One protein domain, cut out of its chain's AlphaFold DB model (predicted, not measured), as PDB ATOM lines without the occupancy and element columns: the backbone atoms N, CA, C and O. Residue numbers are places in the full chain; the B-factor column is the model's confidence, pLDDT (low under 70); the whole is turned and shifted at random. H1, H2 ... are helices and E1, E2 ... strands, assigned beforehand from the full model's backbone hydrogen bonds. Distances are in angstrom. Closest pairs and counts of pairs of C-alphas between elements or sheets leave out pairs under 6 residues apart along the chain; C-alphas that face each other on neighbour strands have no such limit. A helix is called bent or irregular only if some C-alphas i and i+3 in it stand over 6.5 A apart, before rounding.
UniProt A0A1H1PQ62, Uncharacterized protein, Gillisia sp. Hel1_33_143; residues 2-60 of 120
ATOM      1  N   ILE A   2     -25.928   6.427 -40.708       67.56
ATOM      2  CA  ILE A   2     -25.288   7.643 -40.184       67.56
ATOM      3  C   ILE A   2     -24.699   8.413 -41.360       67.56
ATOM      4  O   ILE A   2     -23.886   7.863 -42.100       67.56
ATOM      5  N   HIS A   3     -25.084   9.676 -41.516       73.62
ATOM      6  CA  HIS A   3     -24.510  10.555 -42.528       73.62
ATOM      7  C   HIS A   3     -24.041  11.869 -41.900       73.62
ATOM      8  O   HIS A   3     -24.520  12.301 -40.846       73.62
ATOM      9  N   ILE A   4     -23.053  12.487 -42.538       77.00
ATOM     10  CA  ILE A   4     -22.393  13.686 -42.039       77.00
ATOM     11  C   ILE A   4     -22.511  14.787 -43.083       77.00
ATOM     12  O   ILE A   4     -22.219  14.557 -44.252       77.00
ATOM     13  N   ASN A   5     -22.900  15.985 -42.647       76.56
ATOM     14  CA  ASN A   5     -22.892  17.175 -43.489       76.56
ATOM     15  C   ASN A   5     -21.782  18.133 -43.025       76.56
ATOM     16  O   ASN A   5     -21.858  18.720 -41.936       76.56
ATOM     17  N   GLU A   6     -20.733  18.237 -43.840       65.50
ATOM     18  CA  GLU A   6     -19.547  19.056 -43.596       65.50
ATOM     19  C   GLU A   6     -19.820  20.511 -44.002       65.50
ATOM     20  O   GLU A   6     -19.838  20.873 -45.171       65.50
ATOM     21  N   THR A   7     -20.052  21.366 -43.006       68.12
ATOM     22  CA  THR A   7     -20.131  22.831 -43.168       68.12
ATOM     23  C   THR A   7     -19.176  23.492 -42.157       68.12
ATOM     24  O   THR A   7     -18.239  22.851 -41.686       68.12
ATOM     25  N   ALA A   8     -19.387  24.751 -41.746       59.69
ATOM     26  CA  ALA A   8     -18.590  25.394 -40.685       59.69
ATOM     27  C   ALA A   8     -18.667  24.667 -39.322       59.69
ATOM     28  O   ALA A   8     -17.779  24.802 -38.478       59.69
ATOM     29  N   ARG A   9     -19.733  23.889 -39.093       68.44
ATOM     30  CA  ARG A   9     -19.835  22.920 -38.000       68.44
ATOM     31  C   ARG A   9     -20.469  21.644 -38.537       68.44
ATOM     32  O   ARG A   9     -21.567  21.680 -39.088       68.44
ATOM     33  N   THR A  10     -19.794  20.526 -38.341       82.44
ATOM     34  CA  THR A  10     -20.193  19.235 -38.892       82.44
ATOM     35  C   THR A  10     -21.455  18.716 -38.207       82.44
ATOM     36  O   THR A  10     -21.490  18.550 -36.985       82.44
ATOM     37  N   LYS A  11     -22.520  18.485 -38.980       86.31
ATOM     38  CA  LYS A  11     -23.789  17.946 -38.473       86.31
ATOM     39  C   LYS A  11     -23.819  16.435 -38.658       86.31
ATOM     40  O   LYS A  11     -23.549  15.937 -39.744       86.31
ATOM     41  N   VAL A  12     -24.172  15.736 -37.589       85.19
ATOM     42  CA  VAL A  12     -24.332  14.287 -37.534       85.19
ATOM     43  C   VAL A  12     -25.813  13.962 -37.593       85.19
ATOM     44  O   VAL A  12     -26.591  14.479 -36.782       85.19
ATOM     45  N   PHE A  13     -26.175  13.093 -38.526       83.88
ATOM     46  CA  PHE A  13     -27.530  12.608 -38.713       83.88
ATOM     47  C   PHE A  13     -27.585  11.098 -38.504       83.88
ATOM     48  O   PHE A  13     -26.644  10.380 -38.848       83.88
ATOM     49  N   LEU A  14     -28.695  10.633 -37.945       83.25
ATOM     50  CA  LEU A  14     -29.042   9.226 -37.802       83.25
ATOM     51  C   LEU A  14     -30.430   9.055 -38.410       83.25
ATOM     52  O   LEU A  14     -31.366   9.696 -37.938       83.25
ATOM     53  N   ASP A  15     -30.538   8.244 -39.462       82.38
ATOM     54  CA  ASP A  15     -31.804   8.005 -40.177       82.38
ATOM     55  C   ASP A  15     -32.473   9.325 -40.594       82.38
ATOM     56  O   ASP A  15     -33.615   9.620 -40.250       82.38
ATOM     57  N   ASP A  16     -31.678  10.181 -41.242       81.31
ATOM     58  CA  ASP A  16     -32.041  11.521 -41.723       81.31
ATOM     59  C   ASP A  16     -32.501  12.527 -40.661       81.31
ATOM     60  O   ASP A  16     -32.783  13.690 -40.952       81.31
ATOM     61  N   THR A  17     -32.445  12.134 -39.391       82.06
ATOM     62  CA  THR A  17     -32.727  13.008 -38.259       82.06
ATOM     63  C   THR A  17     -31.434  13.633 -37.755       82.06
ATOM     64  O   THR A  17     -30.462  12.936 -37.464       82.06
ATOM     65  N   HIS A  18     -31.399  14.964 -37.628       85.44
ATOM     66  CA  HIS A  18     -30.249  15.655 -37.040       85.44
ATOM     67  C   HIS A  18     -30.121  15.299 -35.560       85.44
ATOM     68  O   HIS A  18     -31.016  15.564 -34.760       85.44
ATOM     69  N   VAL A  19     -28.975  14.732 -35.196       86.88
ATOM     70  CA  VAL A  19     -28.709  14.265 -33.836       86.88
ATOM     71  C   VAL A  19     -27.817  15.239 -33.082       86.88
ATOM     72  O   VAL A  19     -28.080  15.586 -31.927       86.88
ATOM     73  N   LYS A  20     -26.710  15.658 -33.705       87.25
ATOM     74  CA  LYS A  20     -25.680  16.437 -33.013       87.25
ATOM     75  C   LYS A  20     -24.847  17.265 -33.975       87.25
ATOM     76  O   LYS A  20     -24.758  16.984 -35.164       87.25
ATOM     77  N   THR A  21     -24.219  18.302 -33.440       86.75
ATOM     78  CA  THR A  21     -23.232  19.110 -34.156       86.75
ATOM     79  C   THR A  21     -21.880  18.947 -33.475       86.75
ATOM     80  O   THR A  21     -21.779  19.134 -32.259       86.75
ATOM     81  N   ILE A  22     -20.853  18.604 -34.249       86.75
ATOM     82  CA  ILE A  22     -19.485  18.386 -33.780       86.75
ATOM     83  C   ILE A  22     -18.506  19.365 -34.443       86.75
ATOM     84  O   ILE A  22     -18.742  19.819 -35.566       86.75
ATOM     85  N   PRO A  23     -17.402  19.716 -33.764       87.06
ATOM     86  CA  PRO A  23     -16.275  20.391 -34.402       87.06
ATOM     87  C   PRO A  23     -15.716  19.591 -35.586       87.06
ATOM     88  O   PRO A  23     -15.553  18.376 -35.479       87.06
ATOM     89  N   ASN A  24     -15.342  20.281 -36.669       86.69
ATOM     90  CA  ASN A  24     -14.864  19.645 -37.906       86.69
ATOM     91  C   ASN A  24     -13.618  18.771 -37.706       86.69
ATOM     92  O   ASN A  24     -13.439  17.797 -38.428       86.69
ATOM     93  N   LYS A  25     -12.795  19.061 -36.691       87.50
ATOM     94  CA  LYS A  25     -11.615  18.248 -36.363       87.50
ATOM     95  C   LYS A  25     -11.937  16.795 -35.986       87.50
ATOM     96  O   LYS A  25     -11.055  15.954 -36.061       87.50
ATOM     97  N   TYR A  26     -13.172  16.485 -35.581       87.94
ATOM     98  CA  TYR A  26     -13.561  15.119 -35.208       87.94
ATOM     99  C   TYR A  26     -14.296  14.357 -36.316       87.94
ATOM    100  O   TYR A  26     -14.739  13.235 -36.080       87.94
ATOM    101  N   THR A  27     -14.467  14.951 -37.496       86.50
ATOM    102  CA  THR A  27     -15.315  14.393 -38.559       86.50
ATOM    103  C   THR A  27     -14.867  13.004 -38.991       86.50
ATOM    104  O   THR A  27     -15.665  12.070 -38.953       86.50
ATOM    105  N   ASP A  28     -13.585  12.842 -39.315       85.25
ATOM    106  CA  ASP A  28     -13.049  11.559 -39.786       85.25
ATOM    107  C   ASP A  28     -13.140  10.475 -38.713       85.25
ATOM    108  O   ASP A  28     -13.556   9.353 -38.978       85.25
ATOM    109  N   ILE A  29     -12.839  10.838 -37.466       86.94
ATOM    110  CA  ILE A  29     -12.952   9.934 -36.317       86.94
ATOM    111  C   ILE A  29     -14.393   9.455 -36.158       86.94
ATOM    112  O   ILE A  29     -14.642   8.290 -35.851       86.94
ATOM    113  N   PHE A  30     -15.355  10.357 -36.345       83.62
ATOM    114  CA  PHE A  30     -16.758  10.017 -36.205       83.62
ATOM    115  C   PHE A  30     -17.256   9.107 -37.337       83.62
ATOM    116  O   PHE A  30     -18.050   8.207 -37.056       83.62
ATOM    117  N   LYS A  31     -16.763   9.289 -38.574       83.38
ATOM    118  CA  LYS A  31     -17.028   8.369 -39.699       83.38
ATOM    119  C   LYS A  31     -16.548   6.951 -39.396       83.38
ATOM    120  O   LYS A  31     -17.223   6.002 -39.762       83.38
ATOM    121  N   GLU A  32     -15.408   6.822 -38.722       83.19
ATOM    122  CA  GLU A  32     -14.789   5.527 -38.428       83.19
ATOM    123  C   GLU A  32     -15.393   4.828 -37.197       83.19
ATOM    124  O   GLU A  32     -15.610   3.619 -37.218       83.19
ATOM    125  N   LYS A  33     -15.632   5.564 -36.099       80.94
ATOM    126  CA  LYS A  33     -15.911   4.965 -34.777       80.94
ATOM    127  C   LYS A  33     -17.333   5.185 -34.239       80.94
ATOM    128  O   LYS A  33     -17.684   4.567 -33.240       80.94
ATOM    129  N   HIS A  34     -18.135   6.076 -34.830       79.88
ATOM    130  CA  HIS A  34     -19.532   6.342 -34.432       79.88
ATOM    131  C   HIS A  34     -19.773   6.575 -32.914       79.88
ATOM    132  O   HIS A  34     -20.752   6.112 -32.340       79.88
ATOM    133  N   ILE A  35     -18.902   7.346 -32.251       77.50
ATOM    134  CA  ILE A  35     -18.801   7.479 -30.772       77.50
ATOM    135  C   ILE A  35     -19.963   8.262 -30.091       77.50
ATOM    136  O   ILE A  35     -19.990   8.443 -28.875       77.50
ATOM    137  N   ILE A  36     -20.948   8.768 -30.834       79.69
ATOM    138  CA  ILE A  36     -21.936   9.727 -30.305       79.69
ATOM    139  C   ILE A  36     -23.195   9.021 -29.802       79.69
ATOM    140  O   ILE A  36     -23.827   8.258 -30.524       79.69
ATOM    141  N   ASN A  37     -23.629   9.379 -28.593       80.38
ATOM    142  CA  ASN A  37     -24.941   9.036 -28.066       80.38
ATOM    143  C   ASN A  37     -26.020   9.928 -28.709       80.38
ATOM    144  O   ASN A  37     -25.987  11.156 -28.517       80.38
ATOM    145  N   PRO A  38     -27.008   9.332 -29.405       78.62
ATOM    146  CA  PRO A  38     -28.008  10.096 -30.131       78.62
ATOM    147  C   PRO A  38     -29.077  10.755 -29.252       78.62
ATOM    148  O   PRO A  38     -29.722  11.709 -29.675       78.62
ATOM    149  N   LEU A  39     -29.240  10.315 -28.003       81.62
ATOM    150  CA  LEU A  39     -30.270  10.831 -27.095       81.62
ATOM    151  C   LEU A  39     -29.924  12.213 -26.527       81.62
ATOM    152  O   LEU A  39     -30.800  12.970 -26.109       81.62
ATOM    153  N   LYS A  40     -28.634  12.559 -26.473       82.38
ATOM    154  CA  LYS A  40     -28.173  13.826 -25.893       82.38
ATOM    155  C   LYS A  40     -27.867  14.821 -26.997       82.38
ATOM    156  O   LYS A  40     -26.952  14.595 -27.768       82.38
ATOM    157  N   LYS A  41     -28.530  15.984 -27.002       79.81
ATOM    158  CA  LYS A  41     -28.335  17.031 -28.032       79.81
ATOM    159  C   LYS A  41     -26.927  17.645 -28.066       79.81
ATOM    160  O   LYS A  41     -26.472  18.101 -29.109       79.81
ATOM    161  N   ARG A  42     -26.224  17.702 -26.928       83.62
ATOM    162  CA  ARG A  42     -24.864  18.270 -26.817       83.62
ATOM    163  C   ARG A  42     -23.824  17.167 -26.638       83.62
ATOM    164  O   ARG A  42     -24.114  16.141 -26.029       83.62
ATOM    165  N   LEU A  43     -22.603  17.415 -27.120       85.88
ATOM    166  CA  LEU A  43     -21.441  16.585 -26.796       85.88
ATOM    167  C   LEU A  43     -21.202  16.617 -25.283       85.88
ATOM    168  O   LEU A  43     -20.892  17.676 -24.722       85.88
ATOM    169  N   THR A  44     -21.348  15.457 -24.657       88.56
ATOM    170  CA  THR A  44     -21.000  15.195 -23.264       88.56
ATOM    171  C   THR A  44     -19.489  15.243 -23.064       88.56
ATOM    172  O   THR A  44     -18.714  15.176 -24.019       88.56
ATOM    173  N   ARG A  45     -19.059  15.365 -21.805       87.19
ATOM    174  CA  ARG A  45     -17.635  15.340 -21.451       87.19
ATOM    175  C   ARG A  45     -16.966  14.032 -21.880       87.19
ATOM    176  O   ARG A  45     -15.878  14.086 -22.434       87.19
ATOM    177  N   GLU A  46     -17.646  12.906 -21.677       87.12
ATOM    178  CA  GLU A  46     -17.149  11.575 -22.040       87.12
ATOM    179  C   GLU A  46     -16.983  11.423 -23.557       87.12
ATOM    180  O   GLU A  46     -15.916  11.048 -24.025       87.12
ATOM    181  N   GLU A  47     -17.989  11.818 -24.345       87.38
ATOM    182  CA  GLU A  47     -17.891  11.781 -25.812       87.38
ATOM    183  C   GLU A  47     -16.740  12.656 -26.321       87.38
ATOM    184  O   GLU A  47     -15.978  12.232 -27.184       87.38
ATOM    185  N   ARG A  48     -16.581  13.876 -25.781       89.31
ATOM    186  CA  ARG A  48     -15.454  14.746 -26.160       89.31
ATOM    187  C   ARG A  48     -14.127  14.097 -25.819       89.31
ATOM    188  O   ARG A  48     -13.228  14.125 -26.645       89.31
ATOM    189  N   PHE A  49     -14.017  13.513 -24.631       88.06
ATOM    190  CA  PHE A  49     -12.806  12.827 -24.213       88.06
ATOM    191  C   PHE A  49     -12.462  11.674 -25.163       88.06
ATOM    192  O   PHE A  49     -11.343  11.607 -25.657       88.06
ATOM    193  N   GLN A  50     -13.430  10.824 -25.511       88.69
ATOM    194  CA  GLN A  50     -13.209   9.707 -26.435       88.69
ATOM    195  C   GLN A  50     -12.850  10.160 -27.860       88.69
ATOM    196  O   GLN A  50     -12.014   9.530 -28.517       88.69
ATOM    197  N   LEU A  51     -13.446  11.259 -28.334       90.06
ATOM    198  CA  LEU A  51     -13.093  11.869 -29.617       90.06
ATOM    199  C   LEU A  51     -11.670  12.443 -29.598       90.06
ATOM    200  O   LEU A  51     -10.923  12.200 -30.539       90.06
ATOM    201  N   GLU A  52     -11.267  13.139 -28.531       89.75
ATOM    202  CA  GLU A  52      -9.897  13.656 -28.385       89.75
ATOM    203  C   GLU A  52      -8.868  12.527 -28.288       89.75
ATOM    204  O   GLU A  52      -7.845  12.576 -28.963       89.75
ATOM    205  N   VAL A  53      -9.151  11.472 -27.516       87.12
ATOM    206  CA  VAL A  53      -8.274  10.292 -27.434       87.12
ATOM    207  C   VAL A  53      -8.118   9.646 -28.806       87.12
ATOM    208  O   VAL A  53      -7.008   9.320 -29.206       87.12
ATOM    209  N   SER A  54      -9.208   9.499 -29.560       88.62
ATOM    210  CA  SER A  54      -9.143   8.926 -30.908       88.62
ATOM    211  C   SER A  54      -8.383   9.821 -31.892       88.62
ATOM    212  O   SER A  54      -7.721   9.307 -32.789       88.62
ATOM    213  N   LEU A  55      -8.462  11.143 -31.721       88.06
ATOM    214  CA  LEU A  55      -7.722  12.113 -32.529       88.06
ATOM    215  C   LEU A  55      -6.225  12.002 -32.265       88.06
ATOM    216  O   LEU A  55      -5.441  11.911 -33.204       88.06
ATOM    217  N   PHE A  56      -5.860  11.929 -30.987       85.44
ATOM    218  CA  PHE A  56      -4.495  11.677 -30.554       85.44
ATOM    219  C   PHE A  56      -3.973  10.336 -31.088       85.44
ATOM    220  O   PHE A  56      -2.912  10.296 -31.701       85.44
ATOM    221  N   GLU A  57      -4.742   9.248 -30.944       84.50
ATOM    222  CA  GLU A  57      -4.372   7.915 -31.446       84.50
ATOM    223  C   GLU A  57      -4.091   7.912 -32.960       84.50
ATOM    224  O   GLU A  57      -3.204   7.188 -33.406       84.50
ATOM    225  N   LYS A  58      -4.819   8.719 -33.747       83.50
ATOM    226  CA  LYS A  58      -4.636   8.834 -35.207       83.50
ATOM    227  C   LYS A  58      -3.390   9.637 -35.597       83.50
ATOM    228  O   LYS A  58      -2.880   9.461 -36.697       83.50
ATOM    229  N   GLN A  59      -2.914  10.514 -34.716       82.12
ATOM    230  CA  GLN A  59      -1.726  11.349 -34.931       82.12
ATOM    231  C   GLN A  59      -0.429  10.690 -34.443       82.12
ATOM    232  O   GLN A  59       0.654  11.210 -34.708       82.12
ATOM    233  N   LEU A  60      -0.514   9.564 -33.729       80.62
ATOM    234  CA  LEU A  60       0.666   8.822 -33.300       80.62
ATOM    235  C   LEU A  60       1.391   8.233 -34.511       80.62
ATOM    236  O   LEU A  60       0.816   7.462 -35.278       80.62
TER     237      LEU A  60
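This is residues 2 to 60 of the 120 residues of an uncharacterized protein of Gillisia sp. Hel1_33_143 (UniProt A0A1H1PQ62). A small three-stranded sheet makes one end of the domain, helix H1 covers part of one of its faces, and a longer helix, H2, crosses H1 on the side away from the sheet and reaches the other end. Between the two helices, the long link of residues 34 to 44 swings back to the sheet's end before H2 begins. The printed part has 59 residues with three named strands and then two named helices, in the order E1, E2, E3, H1, H2; the sheet runs E1, E2, E3, antiparallel throughout, and the class is mixed, helices and strands. The whole is compact, with a radius of gyration of the C-alphas of 10.8 A, and elongated in outline, spanning 34 by 21 by 18 A.

The printed part begins with strand E1, residues 2 to 5, whose first C-alpha, that of Ile 2, is at (-25.288, 7.643, -40.184); E1 is 10.4 A long from first to last C-alpha. Strand E2, residues 10 to 14, is 13.4 A long. Strand E3, residues 17 to 22, is the longest strand and measures 15.0 A. Helix H1, residues 24 to 33, also measures 15.0 A and begins with C-alpha 24 at (-14.864, 19.645, -37.906). H1 is irregular: C-alphas 25 and 28 are 7.6 A apart, and its line is a rough one. In the link that follows, C-alpha 39 is at (-30.270, 10.831, -27.095). Helix H2, residues 45 to 59, is the longest helix at 21.2 A and ends with C-alpha 59 at (-1.726, 11.349, -34.931).

E1, E2 and E3 form a meander, each strand the antiparallel neighbour of the one before, with E1 and E3 as edge strands and E2 as the inner strand. E1 and E2 are a hairpin, with 153 degrees between their N-to-C directions; N 5 and O 11 as well as N 11 and O 5 are within hydrogen-bond range, both at 3.0 A. E2 and E3 are a second hairpin, at 147 degrees; here N 12 and O 20 are 2.8 A apart, and N 22 and O 10 are also 2.8 A apart. H1 is on one face of this sheet at a height over the sheet of 8.4 A, an arrangement of two layers, helix over strands. It lies over E2, and only just not over E3, on which 2 of its 10 C-alphas fall. H1 runs along the strands, its line and that of E2 standing at 1 degree on the local plane. The closest C-alphas of E2 and H1 are those of Thr 10 and Asn 24, 5.4 A apart. H1 and H2 touch, H2 with its residues 51 to 55 alone; their closest C-alphas are those of Tyr 26 and Leu 51, 6.5 A apart. Their lines are about perpendicular, at 87 degrees. H2 is not on the sheet, and it is apart from E1, E2 and E3. Each O i to N i+4 pair is within hydrogen-bond range in H2, but in H1 4 of 6 are.

The two C-alphas farthest apart are those of Thr 17 and Leu 60, at 34.0 A, while the first and last printed C-alphas, those of Ile 2 and Leu 60, are 26.9 A apart. The printed part has no cut. The links from E1 to E2, from E2 to E3 and from E3 to H1 are tight; that from H1 to H2, with 11 residues, is long. The centre of H1 is the nearest to the mean of the C-alphas, at 5.7 A, and that of H2 the farthest, at 10.0 A. The mean pLDDT of the printed part is 82.7; residue 2 and residues 6 to 9 are under 70.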